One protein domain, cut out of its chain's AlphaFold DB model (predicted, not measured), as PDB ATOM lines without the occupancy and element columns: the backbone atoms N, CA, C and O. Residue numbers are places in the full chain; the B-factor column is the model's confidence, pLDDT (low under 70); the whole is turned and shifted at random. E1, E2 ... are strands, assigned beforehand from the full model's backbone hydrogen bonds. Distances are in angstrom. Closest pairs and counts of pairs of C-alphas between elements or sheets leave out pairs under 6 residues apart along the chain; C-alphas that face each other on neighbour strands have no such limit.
ATOM      1  N   PRO A 370     475.697  -1.607 612.109       90.38
ATOM      2  CA  PRO A 370     476.493  -1.544 613.325       90.38
ATOM      3  C   PRO A 370     477.902  -2.107 613.106       90.38
ATOM      4  O   PRO A 370     478.079  -3.076 612.369       90.38
ATOM      5  N   ILE A 371     478.895  -1.557 613.812       87.81
ATOM      6  CA  ILE A 371     480.274  -2.089 613.804       87.81
ATOM      7  C   ILE A 371     480.595  -2.975 615.015       87.81
ATOM      8  O   ILE A 371     481.650  -3.606 615.070       87.81
ATOM      9  N   ASP A 372     479.703  -3.036 616.003       86.44
ATOM     10  CA  ASP A 372     479.915  -3.833 617.209       86.44
ATOM     11  C   ASP A 372     480.101  -5.316 616.862       86.44
ATOM     12  O   ASP A 372     479.210  -5.977 616.328       86.44
ATOM     13  N   GLY A 373     481.277  -5.853 617.195       82.38
ATOM     14  CA  GLY A 373     481.645  -7.238 616.892       82.38
ATOM     15  C   GLY A 373     482.140  -7.475 615.462       82.38
ATOM     16  O   GLY A 373     482.440  -8.621 615.131       82.38
ATOM     17  N   PHE A 374     482.267  -6.431 614.635       90.19
ATOM     18  CA  PHE A 374     482.923  -6.524 613.334       90.19
ATOM     19  C   PHE A 374     484.416  -6.826 613.505       90.19
ATOM     20  O   PHE A 374     485.130  -6.152 614.250       90.19
ATOM     21  N   THR A 375     484.894  -7.832 612.777       91.25
ATOM     22  CA  THR A 375     486.306  -8.203 612.708       91.25
ATOM     23  C   THR A 375     486.636  -8.651 611.296       91.25
ATOM     24  O   THR A 375     485.870  -9.411 610.703       91.25
ATOM     25  N   PHE A 376     487.795  -8.244 610.784       92.38
ATOM     26  CA  PHE A 376     488.323  -8.792 609.538       92.38
ATOM     27  C   PHE A 376     488.713 -10.266 609.688       92.38
ATOM     28  O   PHE A 376     488.993 -10.737 610.793       92.38
ATOM     29  N   ASP A 377     488.760 -10.981 608.561       90.12
ATOM     30  CA  ASP A 377     489.354 -12.317 608.513       90.12
ATOM     31  C   ASP A 377     490.810 -12.243 609.021       90.12
ATOM     32  O   ASP A 377     491.592 -11.440 608.499       90.12
ATOM     33  N   PRO A 378     491.201 -13.053 610.026       87.62
ATOM     34  CA  PRO A 378     492.550 -13.032 610.581       87.62
ATOM     35  C   PRO A 378     493.645 -13.442 609.586       87.62
ATOM     36  O   PRO A 378     494.823 -13.303 609.912       87.62
ATOM     37  N   THR A 379     493.306 -13.960 608.398       88.69
ATOM     38  CA  THR A 379     494.294 -14.197 607.338       88.69
ATOM     39  C   THR A 379     494.816 -12.911 606.705       88.69
ATOM     40  O   THR A 379     495.877 -12.941 606.082       88.69
ATOM     41  N   TYR A 380     494.101 -11.787 606.841       90.31
ATOM     42  CA  TYR A 380     494.607 -10.502 606.374       90.31
ATOM     43  C   TYR A 380     495.626  -9.929 607.370       90.31
ATOM     44  O   TYR A 380     495.326  -9.836 608.564       90.31
ATOM     45  N   PRO A 381     496.815  -9.502 606.913       89.94
ATOM     46  CA  PRO A 381     497.760  -8.799 607.768       89.94
ATOM     47  C   PRO A 381     497.153  -7.480 608.256       89.94
ATOM     48  O   PRO A 381     496.610  -6.689 607.481       89.94
ATOM     49  N   ALA A 382     497.252  -7.247 609.563       90.75
ATOM     50  CA  ALA A 382     496.835  -5.993 610.168       90.75
ATOM     51  C   ALA A 382     497.910  -4.915 609.972       90.75
ATOM     52  O   ALA A 382     499.106  -5.200 610.063       90.75
ATOM     53  N   ALA A 383     497.481  -3.671 609.765       89.00
ATOM     54  CA  ALA A 383     498.362  -2.515 609.819       89.00
ATOM     55  C   ALA A 383     499.066  -2.450 611.187       89.00
ATOM     56  O   ALA A 383     498.451  -2.668 612.233       89.00
ATOM     57  N   SER A 384     500.361  -2.135 611.182       86.06
ATOM     58  CA  SER A 384     501.157  -1.977 612.402       86.06
ATOM     59  C   SER A 384     500.908  -0.636 613.093       86.06
ATOM     60  O   SER A 384     501.107  -0.519 614.300       86.06
ATOM     61  N   GLU A 385     500.490   0.377 612.332       85.75
ATOM     62  CA  GLU A 385     500.167   1.716 612.821       85.75
ATOM     63  C   GLU A 385     499.011   2.294 612.001       85.75
ATOM     64  O   GLU A 385     498.941   2.069 610.792       85.75
ATOM     65  N   VAL A 386     498.123   3.036 612.664       86.94
ATOM     66  CA  VAL A 386     497.025   3.788 612.045       86.94
ATOM     67  C   VAL A 386     497.060   5.199 612.615       86.94
ATOM     68  O   VAL A 386     496.980   5.363 613.835       86.94
ATOM     69  N   ARG A 387     497.169   6.210 611.755       83.25
ATOM     70  CA  ARG A 387     497.182   7.624 612.147       83.25
ATOM     71  C   ARG A 387     496.154   8.387 611.326       83.25
ATOM     72  O   ARG A 387     496.065   8.177 610.126       83.25
ATOM     73  N   ALA A 388     495.384   9.265 611.957       82.81
ATOM     74  CA  ALA A 388     494.562  10.241 611.245       82.81
ATOM     75  C   ALA A 388     495.187  11.630 611.388       82.81
ATOM     76  O   ALA A 388     495.757  11.939 612.435       82.81
ATOM     77  N   GLY A 389     495.095  12.449 610.345       78.25
ATOM     78  CA  GLY A 389     495.676  13.791 610.322       78.25
ATOM     79  C   GLY A 389     495.221  14.595 609.110       78.25
ATOM     80  O   GLY A 389     494.375  14.134 608.348       78.25
ATOM     81  N   LEU A 390     495.780  15.793 608.940       76.31
ATOM     82  CA  LEU A 390     495.576  16.632 607.756       76.31
ATOM     83  C   LEU A 390     496.834  16.589 606.888       76.31
ATOM     84  O   LEU A 390     497.930  16.827 607.393       76.31
ATOM     85  N   TYR A 391     496.678  16.292 605.603       72.88
ATOM     86  CA  TYR A 391     497.780  16.100 604.666       72.88
ATOM     87  C   TYR A 391     497.552  16.945 603.408       72.88
ATOM     88  O   TYR A 391     496.418  17.073 602.950       72.88
ATOM     89  N   ASP A 392     498.616  17.499 602.835       70.25
ATOM     90  CA  ASP A 392     498.570  18.207 601.546       70.25
ATOM     91  C   ASP A 392     499.711  17.732 600.641       70.25
ATOM     92  O   ASP A 392     500.734  17.237 601.129       70.25
ATOM     93  N   TRP A 393     499.530  17.854 599.328       64.31
ATOM     94  CA  TRP A 393     500.564  17.519 598.356       64.31
ATOM     95  C   TRP A 393     501.536  18.692 598.199       64.31
ATOM     96  O   TRP A 393     501.132  19.798 597.841       64.31
ATOM     97  N   ASP A 394     502.829  18.458 598.430       63.66
ATOM     98  CA  ASP A 394     503.869  19.458 598.185       63.66
ATOM     99  C   ASP A 394     504.660  19.102 596.923       63.66
ATOM    100  O   ASP A 394     505.576  18.272 596.951       63.66
ATOM    101  N   ASP A 395     504.347  19.812 595.834       58.84
ATOM    102  CA  ASP A 395     505.016  19.730 594.527       58.84
ATOM    103  C   ASP A 395     506.546  19.894 594.606       58.84
ATOM    104  O   ASP A 395     507.270  19.466 593.708       58.84
ATOM    105  N   SER A 396     507.067  20.544 595.653       62.19
ATOM    106  CA  SER A 396     508.507  20.749 595.830       62.19
ATOM    107  C   SER A 396     509.216  19.574 596.507       62.19
ATOM    108  O   SER A 396     510.431  19.420 596.343       62.19
ATOM    109  N   SER A 397     508.466  18.748 597.239       55.97
ATOM    110  CA  SER A 397     508.959  17.541 597.904       55.97
ATOM    111  C   SER A 397     508.640  16.255 597.138       55.97
ATOM    112  O   SER A 397     509.175  15.206 597.496       55.97
ATOM    113  N   ASP A 398     507.827  16.356 596.078       54.25
ATOM    114  CA  ASP A 398     507.297  15.226 595.303       54.25
ATOM    115  C   ASP A 398     506.631  14.184 596.224       54.25
ATOM    116  O   ASP A 398     506.891  12.981 596.155       54.25
ATOM    117  N   GLY A 399     505.832  14.675 597.179       57.31
ATOM    118  CA  GLY A 399     505.236  13.849 598.222       57.31
ATOM    119  C   GLY A 399     504.250  14.583 599.133       57.31
ATOM    120  O   GLY A 399     504.102  15.805 599.099       57.31
ATOM    121  N   MET A 400     503.557  13.799 599.961       60.19
ATOM    122  CA  MET A 400     502.594  14.292 600.949       60.19
ATOM    123  C   MET A 400     503.313  14.900 602.163       60.19
ATOM    124  O   MET A 400     504.219  14.280 602.723       60.19
ATOM    125  N   VAL A 401     502.863  16.070 602.618       64.75
ATOM    126  CA  VAL A 401     503.328  16.722 603.853       64.75
ATOM    127  C   VAL A 401     502.286  16.545 604.960       64.75
ATOM    128  O   VAL A 401     501.102  16.811 604.765       64.75
ATOM    129  N   GLU A 402     502.744  16.078 606.125       66.38
ATOM    130  CA  GLU A 402     501.912  15.735 607.287       66.38
ATOM    131  C   GLU A 402     501.517  16.953 608.147       66.38
ATOM    132  O   GLU A 402     502.266  17.924 608.265       66.38
ATOM    133  N   ASP A 403     500.381  16.832 608.844       61.59
ATOM    134  CA  ASP A 403     499.925  17.687 609.955       61.59
ATOM    135  C   ASP A 403     499.863  19.190 609.639       61.59
ATOM    136  O   ASP A 403     500.212  20.046 610.461       61.59
ATOM    137  N   LEU A 404     499.393  19.524 608.438       61.94
ATOM    138  CA  LEU A 404     499.203  20.909 608.019       61.94
ATOM    139  C   LEU A 404     497.929  21.509 608.618       61.94
ATOM    140  O   LEU A 404     496.911  20.841 608.764       61.94
ATOM    141  N   ALA A 405     497.967  22.808 608.928       60.59
ATOM    142  CA  ALA A 405     496.797  23.534 609.430       60.59
ATOM    143  C   ALA A 405     495.662  23.655 608.389       60.59
ATOM    144  O   ALA A 405     494.526  23.896 608.775       60.59
ATOM    145  N   GLU A 406     495.972  23.493 607.098       61.94
ATOM    146  CA  GLU A 406     495.054  23.671 605.959       61.94
ATOM    147  C   GLU A 406     495.138  22.480 604.969       61.94
ATOM    148  O   GLU A 406     495.137  22.681 603.762       61.94
ATOM    149  N   GLY A 407     495.269  21.239 605.466       68.00
ATOM    150  CA  GLY A 407     495.333  20.022 604.630       68.00
ATOM    151  C   GLY A 407     494.012  19.245 604.534       68.00
ATOM    152  O   GLY A 407     493.063  19.509 605.271       68.00
ATOM    153  N   PHE A 408     493.966  18.230 603.672       74.06
ATOM    154  CA  PHE A 408     492.841  17.297 603.557       74.06
ATOM    155  C   PHE A 408     492.912  16.227 604.656       74.06
ATOM    156  O   PHE A 408     493.999  15.709 604.927       74.06
ATOM    157  N   PRO A 409     491.790  15.862 605.300       77.00
ATOM    158  CA  PRO A 409     491.795  14.795 606.294       77.00
ATOM    159  C   PRO A 409     492.232  13.492 605.635       77.00
ATOM    160  O   PRO A 409     491.688  13.174 604.592       77.00
ATOM    161  N   GLN A 410     493.176  12.742 606.218       79.88
ATOM    162  CA  GLN A 410     493.580  11.411 605.747       79.88
ATOM    163  C   GLN A 410     493.792  10.398 606.872       79.88
ATOM    164  O   GLN A 410     494.048  10.775 608.017       79.88
ATOM    165  N   ILE A 411     493.693   9.104 606.531       81.00
ATOM    166  CA  ILE A 411     494.153   7.994 607.370       81.00
ATOM    167  C   ILE A 411     495.422   7.413 606.748       81.00
ATOM    168  O   ILE A 411     495.425   6.968 605.604       81.00
ATOM    169  N   GLU A 412     496.498   7.407 607.518       81.06
ATOM    170  CA  GLU A 412     497.761   6.775 607.183       81.06
ATOM    171  C   GLU A 412     497.875   5.417 607.864       81.06
ATOM    172  O   GLU A 412     497.650   5.283 609.070       81.06
ATOM    173  N   LEU A 413     498.252   4.408 607.081       83.88
ATOM    174  CA  LEU A 413     498.590   3.081 607.569       83.88
ATOM    175  C   LEU A 413     500.076   2.821 607.400       83.88
ATOM    176  O   LEU A 413     500.602   2.968 606.296       83.88
ATOM    177  N   ALA A 414     500.717   2.322 608.453       83.44
ATOM    178  CA  ALA A 414     501.973   1.598 608.315       83.44
ATOM    179  C   ALA A 414     501.684   0.099 608.218       83.44
ATOM    180  O   ALA A 414     500.916  -0.446 609.014       83.44
ATOM    181  N   PHE A 415     502.306  -0.571 607.256       82.94
ATOM    182  CA  PHE A 415     502.115  -1.995 607.019       82.94
ATOM    183  C   PHE A 415     503.408  -2.671 606.584       82.94
ATOM    184  O   PHE A 415     504.357  -2.022 606.139       82.94
ATOM    185  N   THR A 416     503.456  -3.983 606.800       76.44
ATOM    186  CA  THR A 416     504.625  -4.827 606.535       76.44
ATOM    187  C   THR A 416     504.290  -5.803 605.418       76.44
ATOM    188  O   THR A 416     503.192  -6.365 605.399       76.44
ATOM    189  N   TYR A 417     505.230  -6.020 604.504       76.56
ATOM    190  CA  TYR A 417     505.111  -7.033 603.465       76.56
ATOM    191  C   TYR A 417     506.237  -8.044 603.570       76.56
ATOM    192  O   TYR A 417     507.378  -7.772 603.221       76.56
ATOM    193  N   ASP A 418     505.866  -9.245 604.001       74.19
ATOM    194  CA  ASP A 418     506.792 -10.361 604.199       74.19
ATOM    195  C   ASP A 418     506.999 -11.205 602.923       74.19
ATOM    196  O   ASP A 418     507.588 -12.288 602.966       74.19
ATOM    197  N   GLY A 419     506.460 -10.765 601.781       74.94
ATOM    198  CA  GLY A 419     506.634 -11.460 600.508       74.94
ATOM    199  C   GLY A 419     507.935 -11.073 599.794       74.94
ATOM    200  O   GLY A 419     508.660 -10.179 600.223       74.94
ATOM    201  N   PRO A 420     508.269 -11.736 598.674       76.50
ATOM    202  CA  PRO A 420     509.487 -11.427 597.940       76.50
ATOM    203  C   PRO A 420     509.379 -10.069 597.244       76.50
ATOM    204  O   PRO A 420     508.313  -9.699 596.741       76.50
ATOM    205  N   GLN A 421     510.517  -9.381 597.163       77.44
ATOM    206  CA  GLN A 421     510.661  -8.086 596.506       77.44
ATOM    207  C   GLN A 421     510.103  -8.121 595.073       77.44
ATOM    208  O   GLN A 421     510.519  -8.950 594.260       77.44
ATOM    209  N   ARG A 422     509.154  -7.229 594.767       77.06
ATOM    210  CA  ARG A 422     508.494  -7.132 593.457       77.06
ATOM    211  C   ARG A 422     507.877  -5.750 593.246       77.06
ATOM    212  O   ARG A 422     507.657  -5.015 594.205       77.06
ATOM    213  N   ALA A 423     507.581  -5.419 591.991       77.19
ATOM    214  CA  ALA A 423     506.806  -4.228 591.659       77.19
ATOM    215  C   ALA A 423     505.358  -4.387 592.144       77.19
ATOM    216  O   ALA A 423     504.768  -5.462 591.983       77.19
ATOM    217  N   MET A 424     504.809  -3.325 592.734       77.94
ATOM    218  CA  MET A 424     503.420  -3.274 593.179       77.94
ATOM    219  C   MET A 424     502.751  -1.970 592.764       77.94
ATOM    220  O   MET A 424     503.410  -0.940 592.612       77.94
ATOM    221  N   TRP A 425     501.430  -2.023 592.626       76.56
ATOM    222  CA  TRP A 425     500.606  -0.892 592.214       76.56
ATOM    223  C   TRP A 425     499.445  -0.690 593.190       76.56
ATOM    224  O   TRP A 425     498.829  -1.674 593.604       76.56
ATOM    225  N   PRO A 426     499.106   0.552 593.572       75.75
ATOM    226  CA  PRO A 426     497.870   0.830 594.299       75.75
ATOM    227  C   PRO A 426     496.660   0.304 593.518       75.75
ATOM    228  O   PRO A 426     496.534   0.578 592.327       75.75
ATOM    229  N   ALA A 427     495.777  -0.451 594.175       75.44
ATOM    230  CA  ALA A 427     494.671  -1.123 593.490       75.44
ATOM    231  C   ALA A 427     493.298  -0.766 594.051       75.44
ATOM    232  O   ALA A 427     492.389  -0.441 593.296       75.44
ATOM    233  N   ALA A 428     493.127  -0.841 595.370       79.75
ATOM    234  CA  ALA A 428     491.853  -0.526 596.003       79.75
ATOM    235  C   ALA A 428     492.053  -0.088 597.451       79.75
ATOM    236  O   ALA A 428     492.995  -0.500 598.125       79.75
ATOM    237  N   ARG A 429     491.117   0.713 597.947       81.88
ATOM    238  CA  ARG A 429     491.022   1.081 599.359       81.88
ATOM    239  C   ARG A 429     489.562   1.211 599.753       81.88
ATOM    240  O   ARG A 429     488.739   1.645 598.947       81.88
ATOM    241  N   GLY A 430     489.257   0.844 600.987       85.62
ATOM    242  CA  GLY A 430     487.922   0.977 601.554       85.62
ATOM    243  C   GLY A 430     488.010   1.336 603.025       85.62
ATOM    244  O   GLY A 430     488.765   0.708 603.762       85.62
ATOM    245  N   ILE A 431     487.246   2.332 603.457       87.00
ATOM    246  CA  ILE A 431     487.156   2.758 604.852       87.00
ATOM    247  C   ILE A 431     485.687   2.977 605.199       87.00
ATOM    248  O   ILE A 431     484.915   3.526 604.413       87.00
ATOM    249  N   VAL A 432     485.313   2.580 606.407       89.75
ATOM    250  CA  VAL A 432     484.079   3.001 607.059       89.75
ATOM    251  C   VAL A 432     484.415   3.881 608.251       89.75
ATOM    252  O   VAL A 432     485.316   3.569 609.033       89.75
ATOM    253  N   LEU A 433     483.679   4.979 608.386       90.19
ATOM    254  CA  LEU A 433     483.705   5.828 609.569       90.19
ATOM    255  C   LEU A 433     482.407   5.634 610.335       90.19
ATOM    256  O   LEU A 433     481.312   5.675 609.770       90.19
ATOM    257  N   VAL A 434     482.546   5.417 611.636       91.75
ATOM    258  CA  VAL A 434     481.456   5.086 612.541       91.75
ATOM    259  C   VAL A 434     481.317   6.170 613.589       91.75
ATOM    260  O   VAL A 434     482.292   6.618 614.196       91.75
ATOM    261  N   ARG A 435     480.066   6.556 613.821       91.19
ATOM    262  CA  ARG A 435     479.663   7.454 614.896       91.19
ATOM    263  C   ARG A 435     478.401   6.892 615.527       91.19
ATOM    264  O   ARG A 435     477.551   6.337 614.839       91.19
ATOM    265  N   ASP A 436     478.323   6.975 616.851       89.75
ATOM    266  CA  ASP A 436     477.202   6.438 617.631       89.75
ATOM    267  C   ASP A 436     476.906   4.945 617.350       89.75
ATOM    268  O   ASP A 436     475.764   4.494 617.415       89.75
ATOM    269  N   GLY A 437     477.954   4.168 617.046       86.44
ATOM    270  CA  GLY A 437     477.885   2.717 616.838       86.44
ATOM    271  C   GLY A 437     477.443   2.261 615.443       86.44
ATOM    272  O   GLY A 437     477.429   1.056 615.202       86.44
ATOM    273  N   ALA A 438     477.124   3.179 614.523       91.19
ATOM    274  CA  ALA A 438     476.729   2.864 613.148       91.19
ATOM    275  C   ALA A 438     477.639   3.527 612.102       91.19
ATOM    276  O   ALA A 438     478.198   4.602 612.337       91.19
ATOM    277  N   VAL A 439     477.776   2.899 610.931       90.38
ATOM    278  CA  VAL A 439     478.507   3.478 609.792       90.38
ATOM    279  C   VAL A 439     477.795   4.739 609.304       90.38
ATOM    280  O   VAL A 439     476.647   4.677 608.859       90.38
ATOM    281  N   VAL A 440     478.493   5.873 609.371       88.31
ATOM    282  CA  VAL A 440     477.998   7.194 608.948       88.31
ATOM    283  C   VAL A 440     478.645   7.696 607.662       88.31
ATOM    284  O   VAL A 440     478.070   8.551 606.998       88.31
ATOM    285  N   ALA A 441     479.798   7.150 607.278       86.00
ATOM    286  CA  ALA A 441     480.407   7.435 605.986       86.00
ATOM    287  C   ALA A 441     481.167   6.225 605.450       86.00
ATOM    288  O   ALA A 441     481.733   5.433 606.214       86.00
ATOM    289  N   ARG A 442     481.204   6.117 604.121       83.69
ATOM    290  CA  ARG A 442     482.035   5.159 603.394       83.69
ATOM    291  C   ARG A 442     482.987   5.929 602.501       83.69
ATOM    292  O   ARG A 442     482.567   6.779 601.723       83.69
ATOM    293  N   VAL A 443     484.263   5.606 602.603       74.75
ATOM    294  CA  VAL A 443     485.295   6.134 601.722       74.75
ATOM    295  C   VAL A 443     485.795   4.977 600.882       74.75
ATOM    296  O   VAL A 443     486.283   3.978 601.409       74.75
ATOM    297  N   GLY A 444     485.654   5.094 599.574       64.88
ATOM    298  CA  GLY A 444     486.192   4.132 598.631       64.88
ATOM    299  C   GLY A 444     486.698   4.885 597.423       64.88
ATOM    300  O   GLY A 444     486.028   5.785 596.932       64.88
ATOM    301  N   SER A 445     487.867   4.508 596.926       59.25
ATOM    302  CA  SER A 445     488.250   4.887 595.574       59.25
ATOM    303  C   SER A 445     488.758   3.655 594.848       59.25
ATOM    304  O   SER A 445     489.569   2.894 595.384       59.25
ATOM    305  N   MET A 446     488.327   3.502 593.600       47.94
ATOM    306  CA  MET A 446     489.206   2.922 592.595       47.94
ATOM    307  C   MET A 446     490.183   4.038 592.209       47.94
ATOM    308  O   MET A 446     489.720   5.156 591.977       47.94
ATOM    309  N   PRO A 447     491.506   3.822 592.251       42.88
ATOM    310  CA  PRO A 447     492.441   4.848 591.818       42.88
ATOM    311  C   PRO A 447     492.094   5.272 590.384       42.88
ATOM    312  O   PRO A 447     491.970   4.435 589.491       42.88
ATOM    313  N   TYR A 448     491.878   6.574 590.199       37.16
ATOM    314  CA  TYR A 448     491.870   7.208 588.888       37.16
ATOM    315  C   TYR A 448     493.305   7.146 588.352       37.16
ATOM    316  O   TYR A 448     494.213   7.654 589.004       37.16
ATOM    317  N   ASP A 449     493.478   6.541 587.177       35.19
ATOM    318  CA  ASP A 449     494.733   6.436 586.420       35.19
ATOM    319  C   ASP A 449     495.887   5.612 587.049       35.19
ATOM    320  O   ASP A 449     495.968   5.413 588.265       35.19
ATOM    321  N   PRO A 450     496.790   5.059 586.210       37.50
ATOM    322  CA  PRO A 450     497.874   4.204 586.670       37.50
ATOM    323  C   PRO A 450     498.922   5.042 587.406       37.50
ATOM    324  O   PRO A 450     499.761   5.698 586.790       37.50
ATOM    325  N   PHE A 451     498.896   4.990 588.736       49.50
ATOM    326  CA  PHE A 451     500.029   5.416 589.551       49.50
ATOM    327  C   PHE A 451     501.297   4.659 589.127       49.50
ATOM    328  O   PHE A 451     501.244   3.475 588.769       49.50
ATOM    329  N   GLU A 452     502.442   5.345 589.171       49.12
ATOM    330  CA  GLU A 452     503.741   4.729 588.913       49.12
ATOM    331  C   GLU A 452     503.950   3.512 589.825       49.12
ATOM    332  O   GLU A 452     503.542   3.499 590.990       49.12
ATOM    333  N   ALA A 453     504.572   2.464 589.278       49.47
ATOM    334  CA  ALA A 453     504.913   1.274 590.044       49.47
ATOM    335  C   ALA A 453     505.775   1.683 591.243       49.47
ATOM    336  O   ALA A 453     506.881   2.195 591.063       49.47
ATOM    337  N   VAL A 454     505.308   1.413 592.461       56.38
ATOM    338  CA  VAL A 454     506.142   1.621 593.641       56.38
ATOM    339  C   VAL A 454     507.040   0.396 593.752       56.38
ATOM    340  O   VAL A 454     506.594  -0.715 594.050       56.38
ATOM    341  N   GLY A 455     508.324   0.580 593.443       51.03
ATOM    342  CA  GLY A 455     509.345  -0.420 593.722       51.03
ATOM    343  C   GLY A 455     509.482  -0.566 595.231       51.03
ATOM    344  O   GLY A 455     510.044   0.306 595.889       51.03
ATOM    345  N   TRP A 456     508.944  -1.644 595.793       60.41
ATOM    346  CA  TRP A 456     509.047  -1.885 597.224       60.41
ATOM    347  C   TRP A 456     510.361  -2.589 597.539       60.41
ATOM    348  O   TRP A 456     510.549  -3.753 597.199       60.41
ATOM    349  N   GLU A 457     511.297  -1.847 598.135       50.34
ATOM    350  CA  GLU A 457     512.629  -2.336 598.515       50.34
ATOM    351  C   GLU A 457     512.751  -2.680 600.011       50.34
ATOM    352  O   GLU A 457     513.768  -3.245 600.413       50.34
ATOM    353  N   SER A 458     511.749  -2.360 600.842       51.50
ATOM    354  CA  SER A 458     511.816  -2.513 602.304       51.50
ATOM    355  C   SER A 458     510.614  -3.235 602.908       51.50
ATOM    356  O   SER A 458     509.487  -3.054 602.460       51.50
ATOM    357  N   ASP A 459     510.869  -3.961 603.999       60.09
ATOM    358  CA  ASP A 459     509.902  -4.770 604.758       60.09
ATOM    359  C   ASP A 459     508.680  -3.974 605.265       60.09
ATOM    360  O   ASP A 459     507.638  -4.560 605.535       60.09
ATOM    361  N   SER A 460     508.771  -2.643 605.377       64.38
ATOM    362  CA  SER A 460     507.700  -1.761 605.862       64.38
ATOM    363  C   SER A 460     507.435  -0.595 604.916       64.38
ATOM    364  O   SER A 460     508.397   0.023 604.449       64.38
ATOM    365  N   ALA A 461     506.173  -0.199 604.739       67.94
ATOM    366  CA  ALA A 461     505.859   1.119 604.193       67.94
ATOM    367  C   ALA A 461     504.603   1.756 604.763       67.94
ATOM    368  O   ALA A 461     503.898   1.184 605.594       67.94
ATOM    369  N   ARG A 462     504.391   2.992 604.320       70.88
ATOM    370  CA  ARG A 462     503.315   3.873 604.735       70.88
ATOM    371  C   ARG A 462     502.489   4.262 603.525       70.88
ATOM    372  O   ARG A 462     503.036   4.510 602.453       70.88
ATOM    373  N   SER A 463     501.179   4.297 603.700       68.81
ATOM    374  CA  SER A 463     500.259   4.820 602.701       68.81
ATOM    375  C   SER A 463     499.230   5.686 603.409       68.81
ATOM    376  O   SER A 463     498.599   5.223 604.358       68.81
ATOM    377  N   ALA A 464     499.107   6.937 602.968       64.06
ATOM    378  CA  ALA A 464     498.106   7.882 603.439       64.06
ATOM    379  C   ALA A 464     496.975   7.972 602.418       64.06
ATOM    380  O   ALA A 464     497.208   8.010 601.206       64.06
ATOM    381  N   PHE A 465     495.741   7.912 602.905       67.50
ATOM    382  CA  PHE A 465     494.580   7.931 602.043       67.50
ATOM    383  C   PHE A 465     493.317   8.361 602.778       67.50
ATOM    384  O   PHE A 465     492.917   7.775 603.781       67.50
ATOM    385  N   LEU A 466     492.651   9.359 602.209       58.69
ATOM    386  CA  LEU A 466     491.221   9.621 602.330       58.69
ATOM    387  C   LEU A 466     490.911  10.622 601.212       58.69
ATOM    388  O   LEU A 466     491.568  11.649 601.085       58.69
ATOM    389  N   ASP A 467     490.006  10.242 600.331       56.06
ATOM    390  CA  ASP A 467     489.575  11.020 599.171       56.06
ATOM    391  C   ASP A 467     488.049  10.902 599.119       56.06
ATOM    392  O   ASP A 467     487.517   9.976 599.730       56.06
ATOM    393  N   THR A 468     487.369  11.848 598.476       56.47
ATOM    394  CA  THR A 468     485.903  12.007 598.369       56.47
ATOM    395  C   THR A 468     485.068  10.841 598.937       56.47
ATOM    396  O   THR A 468     484.786   9.836 598.285       56.47
ATOM    397  N   GLY A 469     484.682  10.954 600.212       61.53
ATOM    398  CA  GLY A 469     483.810   9.985 600.876       61.53
ATOM    399  C   GLY A 469     482.337  10.246 600.574       61.53
ATOM    400  O   GLY A 469     481.935  11.393 600.395       61.53
ATOM    401  N   SER A 470     481.519   9.194 600.571       68.12
ATOM    402  CA  SER A 470     480.061   9.324 600.534       68.12
ATOM    403  C   SER A 470     479.509   9.386 601.956       68.12
ATOM    404  O   SER A 470     479.689   8.454 602.749       68.12
ATOM    405  N   ASP A 471     478.819  10.482 602.273       75.69
ATOM    406  CA  ASP A 471     478.008  10.594 603.485       75.69
ATOM    407  C   ASP A 471     476.783   9.678 603.358       75.69
ATOM    408  O   ASP A 471     475.987   9.801 602.427       75.69
ATOM    409  N   CYS A 472     476.605   8.771 604.320       77.69
ATOM    410  CA  CYS A 472     475.482   7.839 604.336       77.69
ATOM    411  C   CYS A 472     474.111   8.532 604.467       77.69
ATOM    412  O   CYS A 472     473.081   7.910 604.199       77.69
ATOM    413  N   ALA A 473     474.067   9.798 604.895       73.44
ATOM    414  CA  ALA A 473     472.848  10.599 604.963       73.44
ATOM    415  C   ALA A 473     472.412  11.171 603.600       73.44
ATOM    416  O   ALA A 473     471.310  11.721 603.491       73.44
ATOM    417  N   VAL A 474     473.249  11.052 602.568       66.69
ATOM    418  CA  VAL A 474     473.050  11.683 601.264       66.69
ATOM    419  C   VAL A 474     472.954  10.596 600.175       66.69
ATOM    420  O   VAL A 474     473.703   9.624 600.220       66.69
ATOM    421  N   PRO A 475     472.015  10.680 599.206       57.53
ATOM    422  CA  PRO A 475     471.915   9.674 598.145       57.53
ATOM    423  C   PRO A 475     473.221   9.541 597.347       57.53
ATOM    424  O   PRO A 475     473.812  10.559 596.983       57.53
ATOM    425  N   GLU A 476     473.611   8.308 596.991       53.50
ATOM    426  CA  GLU A 476     474.843   7.978 596.236       53.50
ATOM    427  C   GLU A 476     475.013   8.777 594.924       53.50
ATOM    428  O   GLU A 476     476.113   8.908 594.402       53.50
ATOM    429  N   THR A 477     473.937   9.368 594.396       47.44
ATOM    430  CA  THR A 477     473.936  10.202 593.183       47.44
ATOM    431  C   THR A 477     474.422  11.641 593.397       47.44
ATOM    432  O   THR A 477     474.325  12.457 592.480       47.44
ATOM    433  N   SER A 478     474.851  12.008 594.603       47.91
ATOM    434  CA  SER A 478     475.281  13.369 594.930       47.91
ATOM    435  C   SER A 478     476.767  13.408 595.277       47.91
ATOM    436  O   SER A 478     477.230  12.727 596.183       47.91
ATOM    437  N   PHE A 479     477.512  14.239 594.550       50.09
ATOM    438  CA  PHE A 479     478.941  14.493 594.758       50.09
ATOM    439  C   PHE A 479     479.187  15.430 595.954       50.09
ATOM    440  O   PHE A 479     479.942  16.392 595.844       50.09
ATOM    441  N   LEU A 480     478.477  15.237 597.069       53.09
ATOM    442  CA  LEU A 480     478.791  15.967 598.294       53.09
ATOM    443  C   LEU A 480     479.944  15.245 598.983       53.09
ATOM    444  O   LEU A 480     479.780  14.124 599.461       53.09
ATOM    445  N   GLU A 481     481.108  15.889 598.981       62.97
ATOM    446  CA  GLU A 481     482.309  15.407 599.652       62.97
ATOM    447  C   GLU A 481     482.051  15.335 601.163       62.97
ATOM    448  O   GLU A 481     481.649  16.315 601.792       62.97
ATOM    449  N   PHE A 482     482.228  14.152 601.750       71.44
ATOM    450  CA  PHE A 482     482.186  13.999 603.198       71.44
ATOM    451  C   PHE A 482     483.472  14.555 603.824       71.44
ATOM    452  O   PHE A 482     484.550  13.994 603.629       71.44
ATOM    453  N   GLU A 483     483.344  15.618 604.617       75.94
ATOM    454  CA  GLU A 483     484.435  16.231 605.384       75.94
ATOM    455  C   GLU A 483     484.401  15.730 606.846       75.94
ATOM    456  O   GLU A 483     483.603  16.220 607.659       75.94
ATOM    457  N   PRO A 484     485.212  14.720 607.224       77.25
ATOM    458  CA  PRO A 484     485.240  14.231 608.598       77.25
ATOM    459  C   PRO A 484     485.797  15.282 609.563       77.25
ATOM    460  O   PRO A 484     486.881  15.819 609.358       77.25
ATOM    461  N   SER A 485     485.103  15.489 610.685       82.88
ATOM    462  CA  SER A 485     485.587  16.309 611.805       82.88
ATOM    463  C   SER A 485     485.288  15.657 613.156       82.88
ATOM    464  O   SER A 485     484.214  15.082 613.384       82.88
ATOM    465  N   GLY A 486     486.259  15.732 614.067       86.50
ATOM    466  CA  GLY A 486     486.173  15.141 615.398       86.50
ATOM    467  C   GLY A 486     486.439  13.633 615.415       86.50
ATOM    468  O   GLY A 486     487.155  13.089 614.576       86.50
ATOM    469  N   ARG A 487     485.888  12.954 616.427       91.19
ATOM    470  CA  ARG A 487     486.172  11.537 616.699       91.19
ATOM    471  C   ARG A 487     485.248  10.591 615.946       91.19
ATOM    472  O   ARG A 487     484.042  10.847 615.838       91.19
ATOM    473  N   TYR A 488     485.836   9.488 615.499       91.56
ATOM    474  CA  TYR A 488     485.169   8.365 614.852       91.56
ATOM    475  C   TYR A 488     485.852   7.057 615.245       91.56
ATOM    476  O   TYR A 488     487.058   7.024 615.490       91.56
ATOM    477  N   THR A 489     485.103   5.961 615.187       93.62
ATOM    478  CA  THR A 489     485.711   4.639 615.029       93.62
ATOM    479  C   THR A 489     485.905   4.391 613.532       93.62
ATOM    480  O   THR A 489     484.970   4.562 612.752       93.62
ATOM    481  N   ALA A 490     487.103   3.998 613.110       91.19
ATOM    482  CA  ALA A 490     487.426   3.681 611.724       91.19
ATOM    483  C   ALA A 490     487.788   2.203 611.562       91.19
ATOM    484  O   ALA A 490     488.453   1.612 612.416       91.19
ATOM    485  N   ALA A 491     487.375   1.617 610.443       92.75
ATOM    486  CA  ALA A 491     487.840   0.313 609.987       92.75
ATOM    487  C   ALA A 491     487.970   0.325 608.467       92.75
ATOM    488  O   ALA A 491     487.204   1.003 607.782       92.75
ATOM    489  N   GLY A 492     488.920  -0.422 607.924       91.81
ATOM    490  CA  GLY A 492     489.146  -0.403 606.490       91.81
ATOM    491  C   GLY A 492     490.247  -1.332 606.022       91.81
ATOM    492  O   GLY A 492     490.801  -2.125 606.784       91.81
ATOM    493  N   PHE A 493     490.564  -1.212 604.741       89.94
ATOM    494  CA  PHE A 493     491.644  -1.934 604.100       89.94
ATOM    495  C   PHE A 493     492.337  -1.084 603.037       89.94
ATOM    496  O   PHE A 493     491.741  -0.189 602.431       89.94
ATOM    497  N   TYR A 494     493.590  -1.435 602.779       86.25
ATOM    498  CA  TYR A 494     494.393  -0.956 601.666       86.25
ATOM    499  C   TYR A 494     494.899  -2.156 600.870       86.25
ATOM    500  O   TYR A 494     495.407  -3.118 601.447       86.25
ATOM    501  N   ALA A 495     494.736  -2.116 599.553       84.88
ATOM    502  CA  ALA A 495     495.125  -3.185 598.654       84.88
ATOM    503  C   ALA A 495     496.068  -2.671 597.567       84.88
ATOM    504  O   ALA A 495     495.770  -1.703 596.861       84.88
ATOM    505  N   VAL A 496     497.168  -3.394 597.390       81.75
ATOM    506  CA  VAL A 496     498.094  -3.239 596.266       81.75
ATOM    507  C   VAL A 496     498.051  -4.489 595.401       81.75
ATOM    508  O   VAL A 496     497.875  -5.598 595.912       81.75
ATOM    509  N   THR A 497     498.193  -4.329 594.094       84.50
ATOM    510  CA  THR A 497     498.313  -5.428 593.140       84.50
ATOM    511  C   THR A 497     499.764  -5.698 592.790       84.50
ATOM    512  O   THR A 497     500.617  -4.817 592.856       84.50
ATOM    513  N   TYR A 498     500.045  -6.940 592.417       83.12
ATOM    514  CA  TYR A 498     501.330  -7.385 591.895       83.12
ATOM    515  C   TYR A 498     501.117  -8.563 590.946       83.12
ATOM    516  O   TYR A 498     500.109  -9.257 591.050       83.12
ATOM    517  N   ASP A 499     502.084  -8.848 590.078       85.25
ATOM    518  CA  ASP A 499     502.076 -10.085 589.296       85.25
ATOM    519  C   ASP A 499     502.696 -11.230 590.116       85.25
ATOM    520  O   ASP A 499     503.788 -11.106 590.690       85.25
ATOM    521  N   ASP A 500     501.960 -12.335 590.249       86.06
ATOM    522  CA  ASP A 500     502.441 -13.550 590.906       86.06
ATOM    523  C   ASP A 500     503.459 -14.314 590.035       86.06
ATOM    524  O   ASP A 500     503.863 -13.862 588.964       86.06
ATOM    525  N   GLU A 501     503.937 -15.464 590.512       85.38
ATOM    526  CA  GLU A 501     504.945 -16.268 589.800       85.38
ATOM    527  C   GLU A 501     504.467 -16.795 588.434       85.38
ATOM    528  O   GLU A 501     505.288 -17.115 587.576       85.38
ATOM    529  N   TRP A 502     503.150 -16.807 588.206       87.06
ATOM    530  CA  TRP A 502     502.512 -17.173 586.942       87.06
ATOM    531  C   TRP A 502     502.271 -15.950 586.042       87.06
ATOM    532  O   TRP A 502     501.749 -16.075 584.933       87.06
ATOM    533  N   GLY A 503     502.651 -14.754 586.505       83.38
ATOM    534  CA  GLY A 503     502.353 -13.486 585.855       83.38
ATOM    535  C   GLY A 503     500.867 -13.130 585.912       83.38
ATOM    536  O   GLY A 503     500.367 -12.446 585.022       83.38
ATOM    537  N   LEU A 504     500.125 -13.632 586.896       86.06
ATOM    538  CA  LEU A 504     498.735 -13.248 587.102       86.06
ATOM    539  C   LEU A 504     498.649 -12.172 588.172       86.06
ATOM    540  O   LEU A 504     499.279 -12.276 589.225       86.06
ATOM    541  N   THR A 505     497.814 -11.163 587.937       84.12
ATOM    542  CA  THR A 505     497.601 -10.102 588.917       84.12
ATOM    543  C   THR A 505     496.975 -10.679 590.187       84.12
ATOM    544  O   THR A 505     495.881 -11.244 590.175       84.12
ATOM    545  N   ASN A 506     497.676 -10.548 591.303       85.75
ATOM    546  CA  ASN A 506     497.223 -10.885 592.644       85.75
ATOM    547  C   ASN A 506     497.312  -9.638 593.531       85.75
ATOM    548  O   ASN A 506     497.708  -8.564 593.076       85.75
ATOM    549  N   ARG A 507     496.879  -9.756 594.786       86.38
ATOM    550  CA  ARG A 507     496.760  -8.635 595.715       86.38
ATOM    551  C   ARG A 507     497.494  -8.923 597.012       86.38
ATOM    552  O   ARG A 507     497.573 -10.062 597.469       86.38
ATOM    553  N   HIS A 508     498.004  -7.866 597.619       86.50
ATOM    554  CA  HIS A 508     498.305  -7.824 599.038       86.50
ATOM    555  C   HIS A 508     497.321  -6.850 599.678       86.50
ATOM    556  O   HIS A 508     497.197  -5.713 599.230       86.50
ATOM    557  N   VAL A 509     496.597  -7.319 600.691       89.12
ATOM    558  CA  VAL A 509     495.572  -6.545 601.392       89.12
ATOM    559  C   VAL A 509     496.009  -6.388 602.835       89.12
ATOM    560  O   VAL A 509     496.160  -7.381 603.537       89.12
ATOM    561  N   THR A 510     496.167  -5.147 603.275       89.81
ATOM    562  CA  THR A 510     496.335  -4.795 604.684       89.81
ATOM    563  C   THR A 510     495.006  -4.297 605.231       89.81
ATOM    564  O   THR A 510     494.376  -3.438 604.620       89.81
ATOM    565  N   VAL A 511     494.593  -4.800 606.393       93.31
ATOM    566  CA  VAL A 511     493.374  -4.360 607.092       93.31
ATOM    567  C   VAL A 511     493.702  -3.550 608.340       93.31
ATOM    568  O   VAL A 511     494.776  -3.690 608.922       93.31
ATOM    569  N   PHE A 512     492.773  -2.715 608.792       92.44
ATOM    570  CA  PHE A 512     492.903  -1.993 610.054       92.44
ATOM    571  C   PHE A 512     491.550  -1.748 610.720       92.44
ATOM    572  O   PHE A 512     490.523  -1.629 610.056       92.44
ATOM    573  N   GLY A 513     491.574  -1.589 612.041       90.12
ATOM    574  CA  GLY A 513     490.396  -1.286 612.847       90.12
ATOM    575  C   GLY A 513     489.494  -2.496 613.147       90.12
ATOM    576  O   GLY A 513     489.793  -3.611 612.714       90.12
ATOM    577  N   PRO A 514     488.404  -2.301 613.916       93.19
ATOM    578  CA  PRO A 514     487.916  -1.020 614.444       93.19
ATOM    579  C   PRO A 514     488.909  -0.317 615.387       93.19
ATOM    580  O   PRO A 514     489.419  -0.927 616.325       93.19
ATOM    581  N   VAL A 515     489.216   0.955 615.125       92.62
ATOM    582  CA  VAL A 515     490.146   1.777 615.921       92.62
ATOM    583  C   VAL A 515     489.641   3.213 616.014       92.62
ATOM    584  O   VAL A 515     489.042   3.721 615.072       92.62
ATOM    585  N   GLU A 516     489.871   3.875 617.144       93.00
ATOM    586  CA  GLU A 516     489.518   5.287 617.303       93.00
ATOM    587  C   GLU A 516     490.476   6.180 616.511       93.00
ATOM    588  O   GLU A 516     491.696   6.064 616.638       93.00
ATOM    589  N   VAL A 517     489.908   7.101 615.737       89.50
ATOM    590  CA  VAL A 517     490.623   8.144 615.003       89.50
ATOM    591  C   VAL A 517     490.004   9.509 615.307       89.50
ATOM    592  O   VAL A 517     488.801   9.629 615.550       89.50
ATOM    593  N   GLU A 518     490.827  10.551 615.309       88.69
ATOM    594  CA  GLU A 518     490.401  11.928 615.561       88.69
ATOM    595  C   GLU A 518     490.908  12.809 614.423       88.69
ATOM    596  O   GLU A 518     492.112  12.892 614.190       88.69
ATOM    597  N   PHE A 519     489.979  13.441 613.707       84.06
ATOM    598  CA  PHE A 519     490.298  14.440 612.694       84.06
ATOM    599  C   PHE A 519     490.244  15.831 613.331       84.06
ATOM    600  O   PHE A 519     489.300  16.102 614.088       84.06
ATOM    601  N   PRO A 520     491.219  16.716 613.053       77.50
ATOM    602  CA  PRO A 520     491.167  18.097 613.517       77.50
ATOM    603  C   PRO A 520     489.876  18.796 613.075       77.50
ATOM    604  O   PRO A 520     489.337  18.504 612.010       77.50
TER     605      PRO A 520
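AT A GLANCE: This is residues 370 to 520 of the 522 residues of an uncharacterized protein of Actinomycetales bacterium (UniProt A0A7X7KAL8). Two four-stranded sheets form a crossed sandwich, only partly face to face: a broad slab of long strands, E5, E4, E7 and E8, and a curled sheet, E2, E1, E3 and E6. The end of the curled sheet with E2 reaches beyond the slab, and residues 394 to 399, at the turn of the hairpin E1 and E2, stick out. The 151 printed residues hold no named helix and eight named strands, E1 to E8 along the chain; the class is all strand. The sheets run E5 - E4 - E7 - E8 and E2 - E1 - E3 - E6, both antiparallel. The whole is compact, with a radius of gyration of the C-alphas of 15.9 A and spans of 44 by 42 by 31 A.

IN THESE COORDINATES: In the first sheet, E5 is residues 438 to 445, 21.1 A; E4 is 423 to 435, 37.6 A; E7 is 486 to 499, 39.6 A; and E8 is 505 to 519, 34.9 A, ending at C-alpha 519 (490.298, 14.440, 612.694). In the second, E2 is 399 to 402; E1 is 385 to 394, 23.3 A, starting at C-alpha 385 (500.167, 1.716, 612.821); E3 is 408 to 416, 25.2 A; and E6 is 460 to 465, 16.8 A. E1 bends by 76 degrees at residue 388, E7 by 66 degrees at 489 and E8 by 88 degrees at 516.

HOW THE PARTS SIT: In the hairpin E7 and E8, N 494 and O 510 are 2.8 A apart, within hydrogen-bond range. E4 is the antiparallel neighbour of E7, with N 432 and O 491 at 2.8 A, and makes a hairpin with edge strand E5, with N 431 and O 443 at 2.8 A. The parts of the two sheets that face each other are 9.2 A centre to centre, with strands at 76 degrees. The closest C-alphas of E1 and E8 are those of Ala 388 and Val 517, 5.8 A apart. E1 pairs in a staggered way: with E3 over residues 385 to 391, N 387 and O 412 at 2.9 A, and with E2 over 391 to 394, N 401 and O 392 at 2.8 A. On the other side of E3 is edge strand E6, with N 413 and O 463 at 2.9 A. E2 is apart from E4, E5, E7 and E8.

THE WHOLE: The C-alphas farthest apart, those of Ala 405 and Trp 502, are 46.9 A apart. The printed part has no cut. The links E5 to E6 and E6 to E7 are long, with 14 and 20 residues. Mean pLDDT of the printed part is 75.5; residues 393 to 407, 444 to 461, 463 to 470 and 474 to 481 are under 70.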